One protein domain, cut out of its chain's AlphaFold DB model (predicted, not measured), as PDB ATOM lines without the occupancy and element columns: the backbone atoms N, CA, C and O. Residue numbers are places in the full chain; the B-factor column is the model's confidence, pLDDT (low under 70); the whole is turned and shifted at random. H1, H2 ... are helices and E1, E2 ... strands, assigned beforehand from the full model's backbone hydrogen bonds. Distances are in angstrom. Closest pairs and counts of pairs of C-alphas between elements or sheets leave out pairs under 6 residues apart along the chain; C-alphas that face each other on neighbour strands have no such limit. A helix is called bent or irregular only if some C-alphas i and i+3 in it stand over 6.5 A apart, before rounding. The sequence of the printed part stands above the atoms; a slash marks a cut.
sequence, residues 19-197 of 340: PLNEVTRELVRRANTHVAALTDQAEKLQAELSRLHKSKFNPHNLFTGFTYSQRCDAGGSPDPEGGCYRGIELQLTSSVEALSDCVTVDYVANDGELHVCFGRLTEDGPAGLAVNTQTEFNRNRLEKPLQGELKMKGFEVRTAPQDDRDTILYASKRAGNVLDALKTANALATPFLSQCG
ATOM      1  N   PRO A  19     190.388 292.791 263.524       92.94
ATOM      2  CA  PRO A  19     190.131 291.997 264.720       92.94
ATOM      3  C   PRO A  19     188.642 291.644 264.809       92.94
ATOM      4  O   PRO A  19     187.802 292.533 264.693       92.94
ATOM      5  N   LEU A  20     188.319 290.385 265.129       93.06
ATOM      6  CA  LEU A  20     186.933 289.925 265.305       93.06
ATOM      7  C   LEU A  20     186.126 290.796 266.287       93.06
ATOM      8  O   LEU A  20     184.935 291.020 266.103       93.06
ATOM      9  N   ASN A  21     186.764 291.266 267.362       93.00
ATOM     10  CA  ASN A  21     186.136 292.094 268.389       93.00
ATOM     11  C   ASN A  21     187.176 292.892 269.194       93.00
ATOM     12  O   ASN A  21     188.386 292.770 268.990       93.00
ATOM     13  N   GLU A  22     186.701 293.688 270.156       94.19
ATOM     14  CA  GLU A  22     187.562 294.526 271.001       94.19
ATOM     15  C   GLU A  22     188.537 293.712 271.867       94.19
ATOM     16  O   GLU A  22     189.676 294.128 272.069       94.19
ATOM     17  N   VAL A  23     188.147 292.511 272.313       95.19
ATOM     18  CA  VAL A  23     189.045 291.607 273.057       95.19
ATOM     19  C   VAL A  23     190.223 291.181 272.179       95.19
ATOM     20  O   VAL A  23     191.370 291.192 272.622       95.19
ATOM     21  N   THR A  24     189.952 290.861 270.916       94.25
ATOM     22  CA  THR A  24     190.958 290.446 269.931       94.25
ATOM     23  C   THR A  24     191.866 291.613 269.529       94.25
ATOM     24  O   THR A  24     193.083 291.449 269.404       94.25
ATOM     25  N   ARG A  25     191.302 292.821 269.400       94.62
ATOM     26  CA  ARG A  25     192.065 294.063 269.185       94.62
ATOM     27  C   ARG A  25     193.028 294.326 270.344       94.62
ATOM     28  O   ARG A  25     194.219 294.565 270.125       94.62
ATOM     29  N   GLU A  26     192.532 294.238 271.576       95.81
ATOM     30  CA  GLU A  26     193.334 294.417 272.785       95.81
ATOM     31  C   GLU A  26     194.410 293.330 272.922       95.81
ATOM     32  O   GLU A  26     195.537 293.636 273.317       95.81
ATOM     33  N   LEU A  27     194.103 292.082 272.549       95.94
ATOM     34  CA  LEU A  27     195.062 290.976 272.541       95.94
ATOM     35  C   LEU A  27     196.277 291.283 271.667       95.94
ATOM     36  O   LEU A  27     197.400 291.205 272.164       95.94
ATOM     37  N   VAL A  28     196.079 291.699 270.414       94.25
ATOM     38  CA  VAL A  28     197.188 292.060 269.510       94.25
ATOM     39  C   VAL A  28     198.003 293.222 270.070       94.25
ATOM     40  O   VAL A  28     199.235 293.167 270.116       94.25
ATOM     41  N   ARG A  29     197.325 294.265 270.560       94.12
ATOM     42  CA  ARG A  29     197.995 295.436 271.138       94.12
ATOM     43  C   ARG A  29     198.873 295.054 272.331       94.12
ATOM     44  O   ARG A  29     200.014 295.506 272.427       94.12
ATOM     45  N   ARG A  30     198.364 294.215 273.237       96.44
ATOM     46  CA  ARG A  30     199.102 293.742 274.419       96.44
ATOM     47  C   ARG A  30     200.198 292.753 274.060       96.44
ATOM     48  O   ARG A  30     201.259 292.823 274.672       96.44
ATOM     49  N   ALA A  31     199.975 291.881 273.082       95.25
ATOM     50  CA  ALA A  31     200.966 290.919 272.616       95.25
ATOM     51  C   ALA A  31     202.211 291.614 272.057       95.25
ATOM     52  O   ALA A  31     203.318 291.229 272.423       95.25
ATOM     53  N   ASN A  32     202.047 292.700 271.290       90.12
ATOM     54  CA  ASN A  32     203.164 293.536 270.831       90.12
ATOM     55  C   ASN A  32     204.027 294.039 271.992       90.12
ATOM     56  O   ASN A  32     205.238 293.824 272.016       90.12
ATOM     57  N   THR A  33     203.407 294.682 272.985       93.75
ATOM     58  CA  THR A  33     204.141 295.171 274.161       93.75
ATOM     59  C   THR A  33     204.765 294.025 274.960       93.75
ATOM     60  O   THR A  33     205.887 294.153 275.441       93.75
ATOM     61  N   HIS A  34     204.055 292.905 275.099       95.25
ATOM     62  CA  HIS A  34     204.497 291.745 275.870       95.25
ATOM     63  C   HIS A  34     205.712 291.057 275.248       95.25
ATOM     64  O   HIS A  34     206.697 290.832 275.946       95.25
ATOM     65  N   VAL A  35     205.679 290.772 273.943       93.56
ATOM     66  CA  VAL A  35     206.805 290.149 273.230       93.56
ATOM     67  C   VAL A  35     208.015 291.079 273.237       93.56
ATOM     68  O   VAL A  35     209.098 290.634 273.599       93.56
ATOM     69  N   ALA A  36     207.838 292.376 272.967       92.12
ATOM     70  CA  ALA A  36     208.938 293.341 273.031       92.12
ATOM     71  C   ALA A  36     209.580 293.412 274.431       92.12
ATOM     72  O   ALA A  36     210.804 293.458 274.556       92.12
ATOM     73  N   ALA A  37     208.765 293.383 275.492       95.19
ATOM     74  CA  ALA A  37     209.262 293.359 276.865       95.19
ATOM     75  C   ALA A  37     210.020 292.060 277.188       95.19
ATOM     76  O   ALA A  37     211.059 292.109 277.845       95.19
ATOM     77  N   LEU A  38     209.531 290.909 276.716       94.94
ATOM     78  CA  LEU A  38     210.233 289.631 276.851       94.94
ATOM     79  C   LEU A  38     211.575 289.645 276.112       94.94
ATOM     80  O   LEU A  38     212.569 289.198 276.679       94.94
ATOM     81  N   THR A  39     211.639 290.206 274.904       91.38
ATOM     82  CA  THR A  39     212.889 290.343 274.143       91.38
ATOM     83  C   THR A  39     213.912 291.201 274.890       91.38
ATOM     84  O   THR A  39     215.033 290.747 275.110       91.38
ATOM     85  N   ASP A  40     213.526 292.385 275.378       94.00
ATOM     86  CA  ASP A  40     214.417 293.262 276.159       94.00
ATOM     87  C   ASP A  40     214.924 292.575 277.444       94.00
ATOM     88  O   ASP A  40     216.113 292.615 277.773       94.00
ATOM     89  N   GLN A  41     214.046 291.864 278.158       95.44
ATOM     90  CA  GLN A  41     214.439 291.068 279.327       95.44
ATOM     91  C   GLN A  41     215.376 289.913 278.952       95.44
ATOM     92  O   GLN A  41     216.338 289.629 279.674       95.44
ATOM     93  N   ALA A  42     215.129 289.254 277.818       91.00
ATOM     94  CA  ALA A  42     215.949 288.160 277.321       91.00
ATOM     95  C   ALA A  42     217.361 288.622 276.942       91.00
ATOM     96  O   ALA A  42     218.319 287.883 277.195       91.00
ATOM     97  N   GLU A  43     217.502 289.818 276.372       89.62
ATOM     98  CA  GLU A  43     218.783 290.454 276.047       89.62
ATOM     99  C   GLU A  43     219.553 290.856 277.308       89.62
ATOM    100  O   GLU A  43     220.728 290.515 277.451       89.62
ATOM    101  N   LYS A  44     218.890 291.496 278.277       92.44
ATOM    102  CA  LYS A  44     219.520 291.892 279.551       92.44
ATOM    103  C   LYS A  44     220.025 290.692 280.338       92.44
ATOM    104  O   LYS A  44     221.199 290.643 280.713       92.44
ATOM    105  N   LEU A  45     219.164 289.691 280.528       89.50
ATOM    106  CA  LEU A  45     219.559 288.451 281.187       89.50
ATOM    107  C   LEU A  45     220.663 287.745 280.390       89.50
ATOM    108  O   LEU A  45     221.532 287.109 280.985       89.50
ATOM    109  N   GLN A  46     220.691 287.885 279.058       84.19
ATOM    110  CA  GLN A  46     221.790 287.320 278.290       84.19
ATOM    111  C   GLN A  46     223.124 287.954 278.595       84.19
ATOM    112  O   GLN A  46     224.114 287.238 278.765       84.19
ATOM    113  N   ALA A  47     223.169 289.280 278.543       85.12
ATOM    114  CA  ALA A  47     224.401 290.019 278.726       85.12
ATOM    115  C   ALA A  47     225.013 289.643 280.082       85.12
ATOM    116  O   ALA A  47     226.206 289.355 280.179       85.12
ATOM    117  N   GLU A  48     224.167 289.511 281.108       86.94
ATOM    118  CA  GLU A  48     224.579 289.037 282.425       86.94
ATOM    119  C   GLU A  48     225.104 287.591 282.407       86.94
ATOM    120  O   GLU A  48     226.213 287.335 282.883       86.94
ATOM    121  N   LEU A  49     224.345 286.634 281.859       80.19
ATOM    122  CA  LEU A  49     224.752 285.223 281.817       80.19
ATOM    123  C   LEU A  49     226.046 285.018 281.020       80.19
ATOM    124  O   LEU A  49     226.889 284.208 281.420       80.19
ATOM    125  N   SER A  50     226.219 285.771 279.933       75.81
ATOM    126  CA  SER A  50     227.416 285.749 279.089       75.81
ATOM    127  C   SER A  50     228.632 286.225 279.868       75.81
ATOM    128  O   SER A  50     229.608 285.482 279.949       75.81
ATOM    129  N   ARG A  51     228.523 287.378 280.544       80.50
ATOM    130  CA  ARG A  51     229.561 287.930 281.431       80.50
ATOM    131  C   ARG A  51     229.960 286.963 282.547       80.50
ATOM    132  O   ARG A  51     231.107 286.942 282.974       80.50
ATOM    133  N   LEU A  52     229.015 286.167 283.047       79.50
ATOM    134  CA  LEU A  52     229.257 285.194 284.116       79.50
ATOM    135  C   LEU A  52     229.686 283.806 283.611       79.50
ATOM    136  O   LEU A  52     229.903 282.910 284.430       79.50
ATOM    137  N   HIS A  53     229.777 283.600 282.293       71.44
ATOM    138  CA  HIS A  53     229.998 282.292 281.664       71.44
ATOM    139  C   HIS A  53     229.044 281.204 282.195       71.44
ATOM    140  O   HIS A  53     229.445 280.062 282.424       71.44
ATOM    141  N   LYS A  54     227.772 281.558 282.436       72.75
ATOM    142  CA  LYS A  54     226.743 280.634 282.935       72.75
ATOM    143  C   LYS A  54     225.880 280.121 281.785       72.75
ATOM    144  O   LYS A  54     225.261 280.900 281.069       72.75
ATOM    145  N   SER A  55     225.776 278.800 281.673       72.25
ATOM    146  CA  SER A  55     224.829 278.137 280.774       72.25
ATOM    147  C   SER A  55     223.533 277.826 281.524       72.25
ATOM    148  O   SER A  55     223.510 276.952 282.391       72.25
ATOM    149  N   LYS A  56     222.468 278.590 281.251       79.44
ATOM    150  CA  LYS A  56     221.136 278.402 281.845       79.44
ATOM    151  C   LYS A  56     220.041 278.717 280.830       79.44
ATOM    152  O   LYS A  56     220.249 279.529 279.929       79.44
ATOM    153  N   PHE A  57     218.874 278.106 281.027       86.88
ATOM    154  CA  PHE A  57     217.658 278.470 280.309       86.88
ATOM    155  C   PHE A  57     217.295 279.938 280.583       86.88
ATOM    156  O   PHE A  57     217.399 280.404 281.719       86.88
ATOM    157  N   ASN A  58     216.880 280.664 279.541       88.81
ATOM    158  CA  ASN A  58     216.424 282.046 279.649       88.81
ATOM    159  C   ASN A  58     214.888 282.070 279.548       88.81
ATOM    160  O   ASN A  58     214.366 281.887 278.448       88.81
ATOM    161  N   PRO A  59     214.163 282.313 280.656       91.69
ATOM    162  CA  PRO A  59     212.702 282.241 280.689       91.69
ATOM    163  C   PRO A  59     212.005 283.388 279.951       91.69
ATOM    164  O   PRO A  59     210.783 283.382 279.851       91.69
ATOM    165  N   HIS A  60     212.758 284.363 279.441       93.19
ATOM    166  CA  HIS A  60     212.224 285.465 278.647       93.19
ATOM    167  C   HIS A  60     212.386 285.221 277.140       93.19
ATOM    168  O   HIS A  60     211.697 285.840 276.340       93.19
ATOM    169  N   ASN A  61     213.245 284.279 276.731       90.75
ATOM    170  CA  ASN A  61     213.473 283.946 275.323       90.75
ATOM    171  C   ASN A  61     212.517 282.843 274.834       90.75
ATOM    172  O   ASN A  61     212.946 281.745 274.469       90.75
ATOM    173  N   LEU A  62     211.214 283.114 274.902       93.81
ATOM    174  CA  LEU A  62     210.173 282.125 274.603       93.81
ATOM    175  C   LEU A  62     209.681 282.201 273.157       93.81
ATOM    176  O   LEU A  62     209.444 281.164 272.537       93.81
ATOM    177  N   PHE A  63     209.561 283.415 272.620       94.25
ATOM    178  CA  PHE A  63     208.927 283.661 271.330       94.25
ATOM    179  C   PHE A  63     209.838 284.450 270.392       94.25
ATOM    180  O   PHE A  63     210.565 285.336 270.838       94.25
ATOM    181  N   THR A  64     209.782 284.146 269.098       89.06
ATOM    182  CA  THR A  64     210.453 284.919 268.035       89.06
ATOM    183  C   THR A  64     209.587 286.060 267.509       89.06
ATOM    184  O   THR A  64     210.096 286.982 266.883       89.06
ATOM    185  N   GLY A  65     208.281 285.997 267.764       90.69
ATOM    186  CA  GLY A  65     207.287 286.947 267.288       90.69
ATOM    187  C   GLY A  65     205.888 286.357 267.404       90.69
ATOM    188  O   GLY A  65     205.685 285.331 268.060       90.69
ATOM    189  N   PHE A  66     204.918 286.992 266.754       92.12
ATOM    190  CA  PHE A  66     203.587 286.423 266.587       92.12
ATOM    191  C   PHE A  66     202.956 286.842 265.262       92.12
ATOM    192  O   PHE A  66     203.351 287.840 264.663       92.12
ATOM    193  N   THR A  67     201.965 286.068 264.833       91.19
ATOM    194  CA  THR A  67     201.100 286.342 263.676       91.19
ATOM    195  C   THR A  67     199.634 286.235 264.094       91.19
ATOM    196  O   THR A  67     199.338 285.830 265.220       91.19
ATOM    197  N   TYR A  68     198.704 286.593 263.212       91.31
ATOM    198  CA  TYR A  68     197.286 286.274 263.384       91.31
ATOM    199  C   TYR A  68     197.067 284.759 263.296       91.31
ATOM    200  O   TYR A  68     197.749 284.079 262.526       91.31
ATOM    201  N   SER A  69     196.142 284.231 264.098       89.75
ATOM    202  CA  SER A  69     195.895 282.789 264.200       89.75
ATOM    203  C   SER A  69     195.066 282.227 263.038       89.75
ATOM    204  O   SER A  69     195.599 281.727 262.040       89.75
ATOM    205  N   GLN A  70     193.743 282.315 263.156       87.38
ATOM    206  CA  GLN A  70     192.779 281.789 262.204       87.38
ATOM    207  C   GLN A  70     191.921 282.920 261.643       87.38
ATOM    208  O   GLN A  70     191.366 283.731 262.393       87.38
ATOM    209  N   ARG A  71     191.821 282.938 260.310       90.12
ATOM    210  CA  ARG A  71     190.912 283.801 259.564       90.12
ATOM    211  C   ARG A  71     189.472 283.347 259.794       90.12
ATOM    212  O   ARG A  71     189.203 282.142 259.838       90.12
ATOM    213  N   CYS A  72     188.571 284.295 259.999       89.25
ATOM    214  CA  CYS A  72     187.182 284.009 260.316       89.25
ATOM    215  C   CYS A  72     186.216 284.999 259.673       89.25
ATOM    216  O   CYS A  72     186.587 286.114 259.288       89.25
ATOM    217  N   ASP A  73     184.955 284.591 259.616       90.94
ATOM    218  CA  ASP A  73     183.843 285.483 259.320       90.94
ATOM    219  C   ASP A  73     183.584 286.465 260.487       90.94
ATOM    220  O   ASP A  73     184.233 286.433 261.539       90.94
ATOM    221  N   ALA A  74     182.607 287.358 260.313       89.69
ATOM    222  CA  ALA A  74     182.201 288.315 261.346       89.69
ATOM    223  C   ALA A  74     181.542 287.655 262.579       89.69
ATOM    224  O   ALA A  74     181.422 288.293 263.625       89.69
ATOM    225  N   GLY A  75     181.112 286.394 262.465       88.19
ATOM    226  CA  GLY A  75     180.590 285.582 263.566       88.19
ATOM    227  C   GLY A  75     181.680 284.852 264.357       88.19
ATOM    228  O   GLY A  75     181.397 284.306 265.424       88.19
ATOM    229  N   GLY A  76     182.927 284.862 263.876       87.44
ATOM    230  CA  GLY A  76     184.055 284.162 264.487       87.44
ATOM    231  C   GLY A  76     184.190 282.699 264.062       87.44
ATOM    232  O   GLY A  76     184.981 281.975 264.672       87.44
ATOM    233  N   SER A  77     183.460 282.262 263.034       87.69
ATOM    234  CA  SER A  77     183.599 280.920 262.455       87.69
ATOM    235  C   SER A  77     184.793 280.878 261.496       87.69
ATOM    236  O   SER A  77     185.018 281.860 260.787       87.69
ATOM    237  N   PRO A  78     185.567 279.778 261.446       86.94
ATOM    238  CA  PRO A  78     186.662 279.622 260.489       86.94
ATOM    239  C   PRO A  78     186.220 279.895 259.046       86.94
ATOM    240  O   PRO A  78     185.270 279.282 258.569       86.94
ATOM    241  N   ASP A  79     186.919 280.793 258.351       87.44
ATOM    242  CA  ASP A  79     186.613 281.142 256.961       87.44
ATOM    243  C   ASP A  79     187.893 281.600 256.230       87.44
ATOM    244  O   ASP A  79     188.449 282.651 256.571       87.44
ATOM    245  N   PRO A  80     188.384 280.845 255.226       85.12
ATOM    246  CA  PRO A  80     189.529 281.241 254.404       85.12
ATOM    247  C   PRO A  80     189.327 282.556 253.638       85.12
ATOM    248  O   PRO A  80     190.302 283.251 253.347       85.12
ATOM    249  N   GLU A  81     188.085 282.932 253.327       88.19
ATOM    250  CA  GLU A  81     187.737 284.188 252.652       88.19
ATOM    251  C   GLU A  81     187.328 285.301 253.638       88.19
ATOM    252  O   GLU A  81     187.254 286.471 253.247       88.19
ATOM    253  N   GLY A  82     187.211 284.977 254.928       86.94
ATOM    254  CA  GLY A  82     186.714 285.865 255.977       86.94
ATOM    255  C   GLY A  82     187.560 287.117 256.226       86.94
ATOM    256  O   GLY A  82     188.783 287.093 256.198       86.94
ATOM    257  N   GLY A  83     186.923 288.254 256.503       90.44
ATOM    258  CA  GLY A  83     187.623 289.532 256.707       90.44
ATOM    259  C   GLY A  83     188.335 289.688 258.059       90.44
ATOM    260  O   GLY A  83     189.067 290.663 258.243       90.44
ATOM    261  N   CYS A  84     188.128 288.760 258.999       92.25
ATOM    262  CA  CYS A  84     188.537 288.916 260.392       92.25
ATOM    263  C   CYS A  84     189.597 287.891 260.830       92.25
ATOM    264  O   CYS A  84     189.804 286.867 260.181       92.25
ATOM    265  N   TYR A  85     190.239 288.140 261.974       92.25
ATOM    266  CA  TYR A  85     191.041 287.150 262.702       92.25
ATOM    267  C   TYR A  85     190.561 286.979 264.148       92.25
ATOM    268  O   TYR A  85     190.099 287.933 264.779       92.25
ATOM    269  N   ARG A  86     190.698 285.758 264.684       91.50
ATOM    270  CA  ARG A  86     190.197 285.371 266.022       91.50
ATOM    271  C   ARG A  86     191.176 285.606 267.169       91.50
ATOM    272  O   ARG A  86     190.774 285.598 268.332       91.50
ATOM    273  N   GLY A  87     192.458 285.760 266.861       94.50
ATOM    274  CA  GLY A  87     193.503 285.748 267.872       94.50
ATOM    275  C   GLY A  87     194.908 285.839 267.296       94.50
ATOM    276  O   GLY A  87     195.124 286.418 266.228       94.50
ATOM    277  N   ILE A  88     195.867 285.281 268.033       95.75
ATOM    278  CA  ILE A  88     197.291 285.306 267.686       95.75
ATOM    279  C   ILE A  88     197.942 283.927 267.824       95.75
ATOM    280  O   ILE A  88     197.594 283.141 268.703       95.75
ATOM    281  N   GLU A  89     198.952 283.677 267.000       96.19
ATOM    282  CA  GLU A  89     199.897 282.564 267.111       96.19
ATOM    283  C   GLU A  89     201.248 283.124 267.578       96.19
ATOM    284  O   GLU A  89     201.968 283.754 266.801       96.19
ATOM    285  N   LEU A  90     201.602 282.908 268.848       96.75
ATOM    286  CA  LEU A  90     202.921 283.235 269.399       96.75
ATOM    287  C   LEU A  90     203.925 282.177 268.930       96.75
ATOM    288  O   LEU A  90     203.868 281.026 269.368       96.75
ATOM    289  N   GLN A  91     204.844 282.554 268.045       95.00
ATOM    290  CA  GLN A  91     205.821 281.634 267.464       95.00
ATOM    291  C   GLN A  91     206.918 281.321 268.475       95.00
ATOM    292  O   GLN A  91     207.607 282.222 268.951       95.00
ATOM    293  N   LEU A  92     207.089 280.046 268.804       95.19
ATOM    294  CA  LEU A  92     208.100 279.575 269.741       95.19
ATOM    295  C   LEU A  92     209.493 279.626 269.111       95.19
ATOM    296  O   LEU A  92     209.652 279.421 267.906       95.19
ATOM    297  N   THR A  93     210.520 279.796 269.944       91.38
ATOM    298  CA  THR A  93     211.935 279.777 269.515       91.38
ATOM    299  C   THR A  93     212.413 278.435 268.948       91.38
ATOM    300  O   THR A  93     213.515 278.368 268.401       91.38
ATOM    301  N   SER A  94     211.598 277.378 269.029       91.12
ATOM    302  CA  SER A  94     211.817 276.108 268.329       91.12
ATOM    303  C   SER A  94     211.371 276.113 266.859       91.12
ATOM    304  O   SER A  94     211.689 275.179 266.129       91.12
ATOM    305  N   SER A  95     210.687 277.157 266.386       91.00
ATOM    306  CA  SER A  95     210.265 277.276 264.983       91.00
ATOM    307  C   SER A  95     211.453 277.376 264.014       91.00
ATOM    308  O   SER A  95     212.480 277.990 264.329       91.00
ATOM    309  N   VAL A  96     211.300 276.811 262.811       88.56
ATOM    310  CA  VAL A  96     212.255 276.928 261.691       88.56
ATOM    311  C   VAL A  96     211.519 276.994 260.352       88.56
ATOM    312  O   VAL A  96     210.663 276.161 260.060       88.56
ATOM    313  N   GLU A  97     211.883 277.970 259.519       83.81
ATOM    314  CA  GLU A  97     211.350 278.160 258.158       83.81
ATOM    315  C   GLU A  97     209.824 277.941 258.071       83.81
ATOM    316  O   GLU A  97     209.065 278.685 258.687       83.81
ATOM    317  N   ALA A  98     209.373 276.913 257.343       82.12
ATOM    318  CA  ALA A  98     207.963 276.595 257.121       82.12
ATOM    319  C   ALA A  98     207.279 275.833 258.279       82.12
ATOM    320  O   ALA A  98     206.059 275.670 258.273       82.12
ATOM    321  N   LEU A  99     208.034 275.351 259.271       86.00
ATOM    322  CA  LEU A  99     207.526 274.606 260.423       86.00
ATOM    323  C   LEU A  99     207.569 275.507 261.653       86.00
ATOM    324  O   LEU A  99     208.617 275.743 262.258       86.00
ATOM    325  N   SER A 100     206.392 276.012 262.010       87.06
ATOM    326  CA  SER A 100     206.213 276.858 263.179       87.06
ATOM    327  C   SER A 100     205.613 276.064 264.328       87.06
ATOM    328  O   SER A 100     204.473 275.601 264.253       87.06
ATOM    329  N   ASP A 101     206.372 275.980 265.416       94.12
ATOM    330  CA  ASP A 101     205.818 275.643 266.717       94.12
ATOM    331  C   ASP A 101     205.223 276.917 267.310       94.12
ATOM    332  O   ASP A 101     205.883 277.959 267.361       94.12
ATOM    333  N   CYS A 102     203.985 276.859 267.781       96.19
ATOM    334  CA  CYS A 102     203.318 278.036 268.316       96.19
ATOM    335  C   CYS A 102     202.501 277.738 269.570       96.19
ATOM    336  O   CYS A 102     202.108 276.601 269.849       96.19
ATOM    337  N   VAL A 103     202.246 278.807 270.320       98.12
ATOM    338  CA  VAL A 103     201.160 278.877 271.292       98.12
ATOM    339  C   VAL A 103     200.082 279.780 270.710       98.12
ATOM    340  O   VAL A 103     200.322 280.966 270.481       98.12
ATOM    341  N   THR A 104     198.900 279.227 270.480       97.69
ATOM    342  CA  THR A 104     197.748 279.984 269.988       97.69
ATOM    343  C   THR A 104     196.979 280.575 271.160       97.69
ATOM    344  O   THR A 104     196.772 279.900 272.172       97.69
ATOM    345  N   VAL A 105     196.557 281.831 271.022       97.44
ATOM    346  CA  VAL A 105     195.622 282.513 271.919       97.44
ATOM    347  C   VAL A 105     194.452 283.014 271.083       97.44
ATOM    348  O   VAL A 105     194.581 284.027 270.397       97.44
ATOM    349  N   ASP A 106     193.320 282.321 271.171       94.38
ATOM    350  CA  ASP A 106     192.135 282.589 270.353       94.38
ATOM    351  C   ASP A 106     190.935 283.003 271.184       94.38
ATOM    352  O   ASP A 106     190.677 282.447 272.251       94.38
ATOM    353  N   TYR A 107     190.149 283.934 270.651       90.88
ATOM    354  CA  TYR A 107     188.815 284.203 271.158       90.88
ATOM    355  C   TYR A 107     187.828 283.134 270.669       90.88
ATOM    356  O   TYR A 107     187.701 282.854 269.468       90.88
ATOM    357  N   VAL A 108     187.106 282.525 271.610       83.19
ATOM    358  CA  VAL A 108     186.054 281.546 271.320       83.19
ATOM    359  C   VAL A 108     184.707 282.191 271.620       83.19
ATOM    360  O   VAL A 108     184.301 282.289 272.775       83.19
ATOM    361  N   ALA A 109     184.019 282.640 270.564       70.38
ATOM    362  CA  ALA A 109     182.801 283.448 270.668       70.38
ATOM    363  C   ALA A 109     181.680 282.782 271.479       70.38
ATOM    364  O   ALA A 109     180.992 283.465 272.231       70.38
ATOM    365  N   ASN A 110     181.553 281.457 271.387       70.56
ATOM    366  CA  ASN A 110     180.523 280.700 272.106       70.56
ATOM    367  C   ASN A 110     180.709 280.722 273.632       70.56
ATOM    368  O   ASN A 110     179.723 280.668 274.360       70.56
ATOM    369  N   ASP A 111     181.955 280.832 274.103       69.50
ATOM    370  CA  ASP A 111     182.295 280.743 275.528       69.50
ATOM    371  C   ASP A 111     182.598 282.125 276.137       69.50
ATOM    372  O   ASP A 111     182.648 282.275 277.354       69.50
ATOM    373  N   GLY A 112     182.843 283.144 275.303       78.56
ATOM    374  CA  GLY A 112     183.256 284.481 275.740       78.56
ATOM    375  C   GLY A 112     184.676 284.553 276.321       78.56
ATOM    376  O   GLY A 112     185.073 285.604 276.826       78.56
ATOM    377  N   GLU A 113     185.448 283.470 276.238       88.06
ATOM    378  CA  GLU A 113     186.774 283.326 276.844       88.06
ATOM    379  C   GLU A 113     187.896 283.207 275.804       88.06
ATOM    380  O   GLU A 113     187.678 282.871 274.634       88.06
ATOM    381  N   LEU A 114     189.131 283.447 276.257       94.62
ATOM    382  CA  LEU A 114     190.335 283.185 275.476       94.62
ATOM    383  C   LEU A 114     190.806 281.749 275.711       94.62
ATOM    384  O   LEU A 114     190.954 281.296 276.848       94.62
ATOM    385  N   HIS A 115     191.084 281.037 274.630       95.56
ATOM    386  CA  HIS A 115     191.641 279.697 274.658       95.56
ATOM    387  C   HIS A 115     193.132 279.752 274.329       95.56
ATOM    388  O   HIS A 115     193.519 280.207 273.255       95.56
ATOM    389  N   VAL A 116     193.966 279.290 275.262       97.81
ATOM    390  CA  VAL A 116     195.420 279.202 275.095       97.81
ATOM    391  C   VAL A 116     195.804 277.747 274.879       97.81
ATOM    392  O   VAL A 116     195.489 276.911 275.728       97.81
ATOM    393  N   CYS A 117     196.486 277.424 273.782       97.75
ATOM    394  CA  CYS A 117     196.857 276.043 273.476       97.75
ATOM    395  C   CYS A 117     198.152 275.911 272.667       97.75
ATOM    396  O   CYS A 117     198.622 276.863 272.049       97.75
ATOM    397  N   PHE A 118     198.736 274.714 272.693       97.69
ATOM    398  CA  PHE A 118     199.827 274.337 271.797       97.69
ATOM    399  C   PHE A 118     199.329 274.052 270.380       97.69
ATOM    400  O   PHE A 118     198.336 273.345 270.194       97.69
ATOM    401  N   GLY A 119     200.086 274.536 269.394       95.00
ATOM    402  CA  GLY A 119     199.742 274.414 267.983       95.00
ATOM    403  C   GLY A 119     198.583 275.324 267.586       95.00
ATOM    404  O   GLY A 119     198.047 276.082 268.398       95.00
ATOM    405  N   ARG A 120     198.203 275.253 266.311       90.69
ATOM    406  CA  ARG A 120     197.067 276.007 265.767       90.69
ATOM    407  C   ARG A 120     195.750 275.446 266.286       90.69
ATOM    408  O   ARG A 120     195.634 274.236 266.477       90.69
ATOM    409  N   LEU A 121     194.753 276.304 266.467       86.62
ATOM    410  CA  LEU A 121     193.395 275.853 266.742       86.62
ATOM    411  C   LEU A 121     192.700 275.495 265.420       86.62
ATOM    412  O   LEU A 121     192.671 276.296 264.488       86.62
ATOM    413  N   THR A 122     192.169 274.279 265.335       83.44
ATOM    414  CA  THR A 122     191.404 273.766 264.188       83.44
ATOM    415  C   THR A 122     189.969 273.454 264.615       83.44
ATOM    416  O   THR A 122     189.632 273.590 265.794       83.44
ATOM    417  N   GLU A 123     189.118 273.030 263.679       77.12
ATOM    418  CA  GLU A 123     187.759 272.564 263.994       77.12
ATOM    419  C   GLU A 123     187.770 271.371 264.964       77.12
ATOM    420  O   GLU A 123     186.963 271.323 265.891       77.12
ATOM    421  N   ASP A 124     188.763 270.486 264.838       81.62
ATOM    422  CA  ASP A 124     188.969 269.321 265.710       81.62
ATOM    423  C   ASP A 124     189.682 269.668 267.036       81.62
ATOM    424  O   ASP A 124     190.031 268.794 267.838       81.62
ATOM    425  N   GLY A 125     189.913 270.960 267.288       86.31
ATOM    426  CA  GLY A 125     190.619 271.474 268.456       86.31
ATOM    427  C   GLY A 125     192.100 271.778 268.199       86.31
ATOM    428  O   GLY A 125     192.513 271.990 267.054       86.31
ATOM    429  N   PRO A 126     192.918 271.892 269.263       92.00
ATOM    430  CA  PRO A 126     194.331 272.238 269.133       92.00
ATOM    431  C   PRO A 126     195.105 271.171 268.359       92.00
ATOM    432  O   PRO A 126     194.991 269.988 268.675       92.00
ATOM    433  N   ALA A 127     195.944 271.590 267.412       92.75
ATOM    434  CA  ALA A 127     196.814 270.703 266.641       92.75
ATOM    435  C   ALA A 127     197.979 270.128 267.468       92.75
ATOM    436  O   ALA A 127     198.531 269.094 267.105       92.75
ATOM    437  N   GLY A 128     198.344 270.769 268.586       95.25
ATOM    438  CA  GLY A 128     199.468 270.357 269.429       95.25
ATOM    439  C   GLY A 128     200.841 270.648 268.811       95.25
ATOM    440  O   GLY A 128     200.955 271.324 267.790       95.25
ATOM    441  N   LEU A 129     201.897 270.155 269.463       94.88
ATOM    442  CA  LEU A 129     203.279 270.207 268.972       94.88
ATOM    443  C   LEU A 129     203.811 268.794 268.747       94.88
ATOM    444  O   LEU A 129     203.648 267.935 269.614       94.88
ATOM    445  N   ALA A 130     204.493 268.568 267.628       92.81
ATOM    446  CA  ALA A 130     205.212 267.321 267.395       92.81
ATOM    447  C   ALA A 130     206.480 267.276 268.259       92.81
ATOM    448  O   ALA A 130     207.295 268.200 268.244       92.81
ATOM    449  N   VAL A 131     206.638 266.202 269.026       91.56
ATOM    450  CA  VAL A 131     207.795 265.970 269.888       91.56
ATOM    451  C   VAL A 131     208.439 264.653 269.487       91.56
ATOM    452  O   VAL A 131     207.781 263.615 269.513       91.56
ATOM    453  N   ASN A 132     209.740 264.691 269.196       89.44
ATOM    454  CA  ASN A 132     210.525 263.490 268.936       89.44
ATOM    455  C   ASN A 132     210.507 262.577 270.169       89.44
ATOM    456  O   ASN A 132     211.044 262.930 271.222       89.44
ATOM    457  N   THR A 133     209.949 261.383 270.019       88.50
ATOM    458  CA  THR A 133     209.852 260.324 271.032       88.50
ATOM    459  C   THR A 133     210.469 259.007 270.559       88.50
ATOM    460  O   THR A 133     210.229 257.948 271.145       88.50
ATOM    461  N   GLN A 134     211.344 259.055 269.553       86.19
ATOM    462  CA  GLN A 134     212.007 257.875 268.998       86.19
ATOM    463  C   GLN A 134     212.850 257.131 270.051       86.19
ATOM    464  O   GLN A 134     212.862 255.900 270.107       86.19
ATOM    465  N   THR A 135     213.522 257.869 270.942       83.62
ATOM    466  CA  THR A 135     214.353 257.287 272.009       83.62
ATOM    467  C   THR A 135     213.592 257.151 273.327       83.62
ATOM    468  O   THR A 135     212.729 257.965 273.661       83.62
ATOM    469  N   GLU A 136     213.952 256.147 274.132       83.88
ATOM    470  CA  GLU A 136     213.377 255.959 275.473       83.88
ATOM    471  C   GLU A 136     213.625 257.176 276.376       83.88
ATOM    472  O   GLU A 136     212.748 257.608 277.121       83.88
ATOM    473  N   PHE A 137     214.808 257.779 276.258       84.62
ATOM    474  CA  PHE A 137     215.157 259.006 276.962       84.62
ATOM    475  C   PHE A 137     214.192 260.155 276.629       84.62
ATOM    476  O   PHE A 137     213.701 260.834 277.535       84.62
ATOM    477  N   ASN A 138     213.876 260.343 275.345       86.31
ATOM    478  CA  ASN A 138     212.938 261.372 274.914       86.31
ATOM    479  C   ASN A 138     211.501 261.079 275.383       86.31
ATOM    480  O   ASN A 138     210.842 261.994 275.884       86.31
ATOM    481  N   ARG A 139     211.041 259.819 275.299       87.06
ATOM    482  CA  ARG A 139     209.723 259.391 275.818       87.06
ATOM    483  C   ARG A 139     209.576 259.661 277.308       87.06
ATOM    484  O   ARG A 139     208.651 260.356 277.720       87.06
ATOM    485  N   ASN A 140     210.537 259.197 278.104       86.88
ATOM    486  CA  ASN A 140     210.519 259.350 279.558       86.88
ATOM    487  C   ASN A 140     210.469 260.825 279.989       86.88
ATOM    488  O   ASN A 140     209.828 261.154 280.990       86.88
ATOM    489  N   ARG A 141     211.119 261.725 279.237       87.31
ATOM    490  CA  ARG A 141     211.060 263.177 279.473       87.31
ATOM    491  C   ARG A 141     209.701 263.774 279.090       87.31
ATOM    492  O   ARG A 141     209.197 264.632 279.808       87.31
ATOM    493  N   LEU A 142     209.092 263.344 277.987       84.81
ATOM    494  CA  LEU A 142     207.756 263.819 277.623       84.81
ATOM    495  C   LEU A 142     206.720 263.406 278.682       84.81
ATOM    496  O   LEU A 142     205.980 264.248 279.185       84.81
ATOM    497  N   GLU A 143     206.686 262.124 279.044       79.12
ATOM    498  CA  GLU A 143     205.631 261.536 279.880       79.12
ATOM    499  C   GLU A 143     205.663 261.990 281.342       79.12
ATOM    500  O   GLU A 143     204.608 262.194 281.943       79.12
ATOM    501  N   LYS A 144     206.854 262.149 281.932       77.44
ATOM    502  CA  LYS A 144     206.989 262.412 283.374       77.44
ATOM    503  C   LYS A 144     207.169 263.902 283.690       77.44
ATOM    504  O   LYS A 144     206.235 264.492 284.237       77.44
ATOM    505  N   PRO A 145     208.316 264.542 283.388       84.31
ATOM    506  CA  PRO A 145     208.546 265.919 283.811       84.31
ATOM    507  C   PRO A 145     207.705 266.927 283.027       84.31
ATOM    508  O   PRO A 145     207.136 267.821 283.646       84.31
ATOM    509  N   LEU A 146     207.566 266.793 281.703       87.38
ATOM    510  CA  LEU A 146     206.857 267.801 280.911       87.38
ATOM    511  C   LEU A 146     205.339 267.763 281.135       87.38
ATOM    512  O   LEU A 146     204.750 268.774 281.523       87.38
ATOM    513  N   GLN A 147     204.695 266.603 280.958       91.94
ATOM    514  CA  GLN A 147     203.257 266.484 281.228       91.94
ATOM    515  C   GLN A 147     202.919 266.754 282.699       91.94
ATOM    516  O   GLN A 147     201.918 267.413 282.982       91.94
ATOM    517  N   GLY A 148     203.739 266.264 283.636       91.81
ATOM    518  CA  GLY A 148     203.541 266.489 285.067       91.81
ATOM    519  C   GLY A 148     203.585 267.973 285.430       91.81
ATOM    520  O   GLY A 148     202.684 268.468 286.105       91.81
ATOM    521  N   GLU A 149     204.583 268.708 284.932       93.69
ATOM    522  CA  GLU A 149     204.711 270.147 285.181       93.69
ATOM    523  C   GLU A 149     203.539 270.949 284.602       93.69
ATOM    524  O   GLU A 149     203.000 271.831 285.278       93.69
ATOM    525  N   LEU A 150     203.095 270.622 283.387       95.38
ATOM    526  CA  LEU A 150     201.942 271.273 282.762       95.38
ATOM    527  C   LEU A 150     200.642 270.984 283.531       95.38
ATOM    528  O   LEU A 150     199.892 271.912 283.842       95.38
ATOM    529  N   LYS A 151     200.402 269.734 283.940       95.50
ATOM    530  CA  LYS A 151     199.231 269.370 284.760       95.50
ATOM    531  C   LYS A 151     199.229 270.096 286.107       95.50
ATOM    532  O   LYS A 151     198.196 270.629 286.504       95.50
ATOM    533  N   MET A 152     200.379 270.213 286.778       94.31
ATOM    534  CA  MET A 152     200.498 270.977 288.033       94.31
ATOM    535  C   MET A 152     200.178 272.471 287.864       94.31
ATOM    536  O   MET A 152     199.711 273.110 288.803       94.31
ATOM    537  N   LYS A 153     200.395 273.037 286.672       94.50
ATOM    538  CA  LYS A 153     200.012 274.420 286.326       94.50
ATOM    539  C   LYS A 153     198.539 274.548 285.890       94.50
ATOM    540  O   LYS A 153     198.079 275.649 285.559       94.50
ATOM    541  N   GLY A 154     197.785 273.448 285.925       96.12
ATOM    542  CA  GLY A 154     196.359 273.394 285.612       96.12
ATOM    543  C   GLY A 154     196.054 273.432 284.116       96.12
ATOM    544  O   GLY A 154     195.025 273.986 283.741       96.12
ATOM    545  N   PHE A 155     196.960 272.929 283.274       97.44
ATOM    546  CA  PHE A 155     196.663 272.684 281.862       97.44
ATOM    547  C   PHE A 155     195.968 271.331 281.693       97.44
ATOM    548  O   PHE A 155     196.311 270.355 282.365       97.44
ATOM    549  N   GLU A 156     195.038 271.262 280.747       96.50
ATOM    550  CA  GLU A 156     194.563 269.998 280.196       96.50
ATOM    551  C   GLU A 156     195.643 269.471 279.258       96.50
ATOM    552  O   GLU A 156     196.062 270.185 278.352       96.50
ATOM    553  N   VAL A 157     196.142 268.256 279.493       96.44
ATOM    554  CA  VAL A 157     197.293 267.708 278.764       96.44
ATOM    555  C   VAL A 157     196.979 266.306 278.277       96.44
ATOM    556  O   VAL A 157     196.601 265.442 279.073       96.44
ATOM    557  N   ARG A 158     197.208 266.062 276.987       94.62
ATOM    558  CA  ARG A 158     197.139 264.731 276.372       94.62
ATOM    559  C   ARG A 158     198.259 264.559 275.352       94.62
ATOM    560  O   ARG A 158     198.795 265.534 274.831       94.62
ATOM    561  N   THR A 159     198.579 263.313 275.041       94.12
ATOM    562  CA  THR A 159     199.526 262.958 273.982       94.12
ATOM    563  C   THR A 159     198.897 261.954 273.033       94.12
ATOM    564  O   THR A 159     198.114 261.114 273.477       94.12
ATOM    565  N   ALA A 160     199.239 262.021 271.751       93.62
ATOM    566  CA  ALA A 160     198.844 261.010 270.774       93.62
ATOM    567  C   ALA A 160     200.034 260.654 269.873       93.62
ATOM    568  O   ALA A 160     200.780 261.563 269.501       93.62
ATOM    569  N   PRO A 161     200.230 259.374 269.523       92.88
ATOM    570  CA  PRO A 161     201.229 259.005 268.527       92.88
ATOM    571  C   PRO A 161     200.868 259.650 267.182       92.88
ATOM    572  O   PRO A 161     199.701 259.638 266.789       92.88
ATOM    573  N   GLN A 162     201.860 260.232 266.508       90.81
ATOM    574  CA  GLN A 162     201.728 260.692 265.125       90.81
ATOM    575  C   GLN A 162     202.270 259.624 264.172       90.81
ATOM    576  O   GLN A 162     201.600 259.262 263.208       90.81
ATOM    577  N   ASP A 163     203.458 259.106 264.479       90.00
ATOM    578  CA  ASP A 163     204.137 258.031 263.761       90.00
ATOM    579  C   ASP A 163     205.148 257.321 264.691       90.00
ATOM    580  O   ASP A 163     205.122 257.502 265.910       90.00
ATOM    581  N   ASP A 164     206.029 256.487 264.127       82.75
ATOM    582  CA  ASP A 164     207.040 255.725 264.877       82.75
ATOM    583  C   ASP A 164     208.121 256.602 265.543       82.75
ATOM    584  O   ASP A 164     208.893 256.122 266.380       82.75
ATOM    585  N   ARG A 165     208.223 257.876 265.154       84.62
ATOM    586  CA  ARG A 165     209.222 258.838 265.639       84.62
ATOM    587  C   ARG A 165     208.603 259.905 266.531       84.62
ATOM    588  O   ARG A 165     209.253 260.310 267.500       84.62
ATOM    589  N   ASP A 166     207.377 260.321 266.227       91.38
ATOM    590  CA  ASP A 166     206.782 261.538 266.762       91.38
ATOM    591  C   ASP A 166     205.534 261.272 267.609       91.38
ATOM    592  O   ASP A 166     204.653 260.459 267.315       91.38
ATOM    593  N   THR A 167     205.424 262.033 268.692       93.81
ATOM    594  CA  THR A 167     204.222 262.126 269.520       93.81
ATOM    595  C   THR A 167     203.747 263.565 269.543       93.81
ATOM    596  O   THR A 167     204.516 264.473 269.856       93.81
ATOM    597  N   ILE A 168     202.461 263.779 269.276       94.81
ATOM    598  CA  ILE A 168     201.847 265.091 269.439       94.81
ATOM    599  C   ILE A 168     201.579 265.345 270.917       94.81
ATOM    600  O   ILE A 168     200.851 264.588 271.566       94.81
ATOM    601  N   LEU A 169     202.131 266.437 271.436       95.62
ATOM    602  CA  LEU A 169     201.809 267.005 272.735       95.62
ATOM    603  C   LEU A 169     200.712 268.056 272.584       95.62
ATOM    604  O   LEU A 169     200.925 269.123 272.007       95.62
ATOM    605  N   TYR A 170     199.562 267.784 273.184       96.69
ATOM    606  CA  TYR A 170     198.476 268.742 273.311       96.69
ATOM    607  C   TYR A 170     198.468 269.277 274.735       96.69
ATOM    608  O   TYR A 170     198.470 268.500 275.695       96.69
ATOM    609  N   ALA A 171     198.422 270.596 274.876       97.19
ATOM    610  CA  ALA A 171     198.127 271.214 276.154       97.19
ATOM    611  C   ALA A 171     197.333 272.504 275.956       97.19
ATOM    612  O   ALA A 171     197.633 273.285 275.049       97.19
ATOM    613  N   SER A 172     196.319 272.704 276.793       97.12
ATOM    614  CA  SER A 172     195.391 273.827 276.680       97.12
ATOM    615  C   SER A 172     194.893 274.318 278.033       97.12
ATOM    616  O   SER A 172     194.902 273.595 279.031       97.12
ATOM    617  N   LYS A 173     194.485 275.589 278.075       96.38
ATOM    618  CA  LYS A 173     193.845 276.219 279.232       96.38
ATOM    619  C   LYS A 173     193.020 277.430 278.800       96.38
ATOM    620  O   LYS A 173     193.404 278.155 277.881       96.38
ATOM    621  N   ARG A 174     191.900 277.663 279.482       95.38
ATOM    622  CA  ARG A 174     191.080 278.868 279.304       95.38
ATOM    623  C   ARG A 174     191.599 280.030 280.148       95.38
ATOM    624  O   ARG A 174     192.154 279.830 281.230       95.38
ATOM    625  N   ALA A 175     191.424 281.242 279.640       95.94
ATOM    626  CA  ALA A 175     191.789 282.478 280.309       95.94
ATOM    627  C   ALA A 175     190.651 283.498 280.195       95.94
ATOM    628  O   ALA A 175     190.146 283.769 279.106       95.94
ATOM    629  N   GLY A 176     190.284 284.101 281.327       92.75
ATOM    630  CA  GLY A 176     189.159 285.038 281.393       92.75
ATOM    631  C   GLY A 176     189.456 286.432 280.830       92.75
ATOM    632  O   GLY A 176     188.538 287.215 280.621       92.75
ATOM    633  N   ASN A 177     190.726 286.785 280.603       95.06
ATOM    634  CA  ASN A 177     191.110 288.072 280.019       95.06
ATOM    635  C   ASN A 177     192.468 288.001 279.302       95.06
ATOM    636  O   ASN A 177     193.237 287.053 279.469       95.06
ATOM    637  N   VAL A 178     192.775 289.048 278.528       97.12
ATOM    638  CA  VAL A 178     193.989 289.155 277.698       97.12
ATOM    639  C   VAL A 178     195.284 289.022 278.505       97.12
ATOM    640  O   VAL A 178     196.213 288.340 278.073       97.12
ATOM    641  N   LEU A 179     195.374 289.655 279.679       96.88
ATOM    642  CA  LEU A 179     196.596 289.612 280.490       96.88
ATOM    643  C   LEU A 179     196.854 288.206 281.030       96.88
ATOM    644  O   LEU A 179     197.992 287.732 281.011       96.88
ATOM    645  N   ASP A 180     195.804 287.531 281.486       96.94
ATOM    646  CA  ASP A 180     195.904 286.161 281.972       96.94
ATOM    647  C   ASP A 180     196.178 285.178 280.833       96.94
ATOM    648  O   ASP A 180     196.931 284.224 281.031       96.94
ATOM    649  N   ALA A 181     195.673 285.441 279.625       98.06
ATOM    650  CA  ALA A 181     195.973 284.637 278.447       98.06
ATOM    651  C   ALA A 181     197.463 284.703 278.072       98.06
ATOM    652  O   ALA A 181     198.099 283.665 277.898       98.06
ATOM    653  N   LEU A 182     198.065 285.898 278.048       98.19
ATOM    654  CA  LEU A 182     199.499 286.067 277.766       98.19
ATOM    655  C   LEU A 182     200.391 285.450 278.856       98.19
ATOM    656  O   LEU A 182     201.396 284.803 278.553       98.19
ATOM    657  N   LYS A 183     200.014 285.573 280.136       97.75
ATOM    658  CA  LYS A 183     200.706 284.862 281.230       97.75
ATOM    659  C   LYS A 183     200.584 283.346 281.084       97.75
ATOM    660  O   LYS A 183     201.558 282.630 281.313       97.75
ATOM    661  N   THR A 184     199.405 282.865 280.703       98.25
ATOM    662  CA  THR A 184     199.148 281.441 280.464       98.25
ATOM    663  C   THR A 184     199.984 280.932 279.295       98.25
ATOM    664  O   THR A 184     200.584 279.868 279.413       98.25
ATOM    665  N   ALA A 185     200.138 281.715 278.224       98.38
ATOM    666  CA  ALA A 185     201.006 281.373 277.102       98.38
ATOM    667  C   ALA A 185     202.476 281.222 277.531       98.38
ATOM    668  O   ALA A 185     203.122 280.234 277.181       98.38
ATOM    669  N   ASN A 186     202.993 282.127 278.372       98.12
ATOM    670  CA  ASN A 186     204.335 281.986 278.950       98.12
ATOM    671  C   ASN A 186     204.456 280.720 279.816       98.12
ATOM    672  O   ASN A 186     205.455 280.000 279.735       98.12
ATOM    673  N   ALA A 187     203.450 280.454 280.656       97.31
ATOM    674  CA  ALA A 187     203.413 279.292 281.542       97.31
ATOM    675  C   ALA A 187     203.310 277.961 280.780       97.31
ATOM    676  O   ALA A 187     203.774 276.945 281.295       97.31
ATOM    677  N   LEU A 188     202.738 277.988 279.575       97.50
ATOM    678  CA  LEU A 188     202.661 276.863 278.651       97.50
ATOM    679  C   LEU A 188     203.997 276.646 277.920       97.50
ATOM    680  O   LEU A 188     204.527 275.539 277.915       97.50
ATOM    681  N   ALA A 189     204.583 277.710 277.366       97.00
ATOM    682  CA  ALA A 189     205.829 277.647 276.599       97.00
ATOM    683  C   ALA A 189     207.060 277.298 277.454       97.00
ATOM    684  O   ALA A 189     207.952 276.580 277.004       97.00
ATOM    685  N   THR A 190     207.123 277.798 278.693       95.25
ATOM    686  CA  THR A 190     208.318 277.692 279.547       95.25
ATOM    687  C   THR A 190     208.733 276.242 279.844       95.25
ATOM    688  O   THR A 190     209.893 275.908 279.582       95.25
ATOM    689  N   PRO A 191     207.847 275.349 280.337       93.38
ATOM    690  CA  PRO A 191     208.207 273.950 280.582       93.38
ATOM    691  C   PRO A 191     208.683 273.247 279.310       93.38
ATOM    692  O   PRO A 191     209.704 272.567 279.327       93.38
ATOM    693  N   PHE A 192     207.997 273.476 278.187       93.69
ATOM    694  CA  PHE A 192     208.352 272.873 276.905       93.69
ATOM    695  C   PHE A 192     209.741 273.311 276.431       93.69
ATOM    696  O   PHE A 192     210.615 272.475 276.204       93.69
ATOM    697  N   LEU A 193     209.993 274.618 276.349       92.00
ATOM    698  CA  LEU A 193     211.267 275.138 275.850       92.00
ATOM    699  C   LEU A 193     212.434 274.857 276.800       92.00
ATOM    700  O   LEU A 193     213.547 274.607 276.338       92.00
ATOM    701  N   SER A 194     212.193 274.837 278.112       89.56
ATOM    702  CA  SER A 194     213.233 274.511 279.096       89.56
ATOM    703  C   SER A 194     213.661 273.043 279.074       89.56
ATOM    704  O   SER A 194     214.739 272.732 279.569       89.56
ATOM    705  N   GLN A 195     212.860 272.148 278.490       87.75
ATOM    706  CA  GLN A 195     213.155 270.713 278.417       87.75
ATOM    707  C   GLN A 195     213.513 270.243 276.998       87.75
ATOM    708  O   GLN A 195     214.310 269.310 276.827       87.75
ATOM    709  N   CYS A 196     212.932 270.888 275.984       86.50
ATOM    710  CA  CYS A 196     212.953 270.437 274.596       86.50
ATOM    711  C   CYS A 196     213.305 271.542 273.589       86.50
ATOM    712  O   CYS A 196     213.318 271.241 272.405       86.50
ATOM    713  N   GLY A 197     213.593 272.787 273.987       88.38
ATOM    714  CA  GLY A 197     213.664 273.927 273.056       88.38
ATOM    715  C   GLY A 197     214.586 273.720 271.848       88.38
ATOM    716  O   GLY A 197     214.119 273.700 270.710       88.38
TER     717      GLY A 197
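What this domain is: This is residues 19 to 197 of the 340 residues of an uncharacterized protein of Armatimonadetes bacterium CG_4_8_14_3_um_filter_66_20 (UniProt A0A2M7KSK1). A strongly twisted sheet of seven strands has three helices packed over it in a row, with H3 in the middle, the long helix H1 on the E1 and E2 side and H2 over E6 and E7. E1 to E4 zigzag side by side, and the long strand E7 runs on from beside E4 to the far part of the sheet, where E5 and E6 pair with it. The printed part has 179 residues, with three named helices and seven named strands in the order H1 E1 E2 E3 E4 E5 H2 E6 E7 H3, a mixed class. The sheet is branched at E7 and antiparallel throughout its neighbour pairs. The whole is compact, with a radius of gyration of the C-alphas of 16.6 A and spans of 50 by 40 by 32 A.

How they stand to each other: Begin at E7, residues 166 to 175, which has three neighbours. E4, residues 113 to 118, and E5, residues 129 to 132, lie on one side of it, and E6, residues 156 to 161, on the other side. The pairing is staggered: E5 pairs with residues 166 to 169 of E7, E6 with 167 to 172 and E4 with 172 to 175. Look for N 116 and O 173 at 2.9 A, N 131 and O 167 at 2.9 A, and, in the hairpin of E6 and E7, N 168 and O 160 at 2.8 A. From E4, walk outward to E3, residues 102 to 108, where N 115 and O 106 are 2.8 A apart, then to E2, residues 87 to 92, where N 90 and O 103 are 2.8 A apart. The edge strand E1, residues 63 to 68, follows, with N 89 and O 67 at 2.8 A. E1 E2 E3 E4 form a meander, each strand the antiparallel neighbour of the one before. H3, residues 178 to 197, is on the sheet; its closest C-alphas to E4 are Ala 185 and Val 116, 6.3 A apart. H1, residues 22 to 51, is on the sheet at a height of 8.1 A, over E1 and E2 and only just over E3, on which 3 of its C-alphas fall. Its residues 23 to 34 alone touch H3, closest at the C-alphas of Leu 27 and Val 178, 5.6 A, at a steep tilt of 41 degrees, the same way. H2, residues 136 to 152, is on the same face as H3, over E6 and E7 at a height of 9.7 A. It touches residues 188 to 195 of H3 alone, closest at the C-alphas of Leu 146 and Pro 191, 6.3 A, at a shallow tilt of 22 degrees, opposite ways. H1 and H2 are apart. The O i to N i+4 pairs within hydrogen-bond range are 25 of 26 in H1, 10 of 13 in H2 and 14 of 16 in H3.

Where its parts are: Find C-alpha 22 at (187.562, 294.526, 271.001); from there H1 runs 43.8 A to C-alpha 51 at (229.561, 287.930, 281.431). E1 is 14.3 A long, E2 16.0 A, E3 17.9 A, E4 16.6 A, E5 9.9 A, E6 17.4 A and E7 29.1 A. H2 measures 23.4 A and is only just irregular, with C-alphas 142 and 145 6.6 A apart. H3 measures 25.3 A and ends at C-alpha 197, (213.664, 273.927, 273.056); it is only just irregular, with C-alphas 188 and 191 6.6 A apart, and has a kink of 28 degrees near residue 191.

The domain as a whole: The two C-alphas farthest apart are those of Leu 52 and Gly 75, 52.8 A. The printed part has no cut. The long links are H1 to E1, with 11 residues, and E1 to E2, residues 69 to 86. The mean pLDDT of the printed part is 90.6, and residue 111 is under 70.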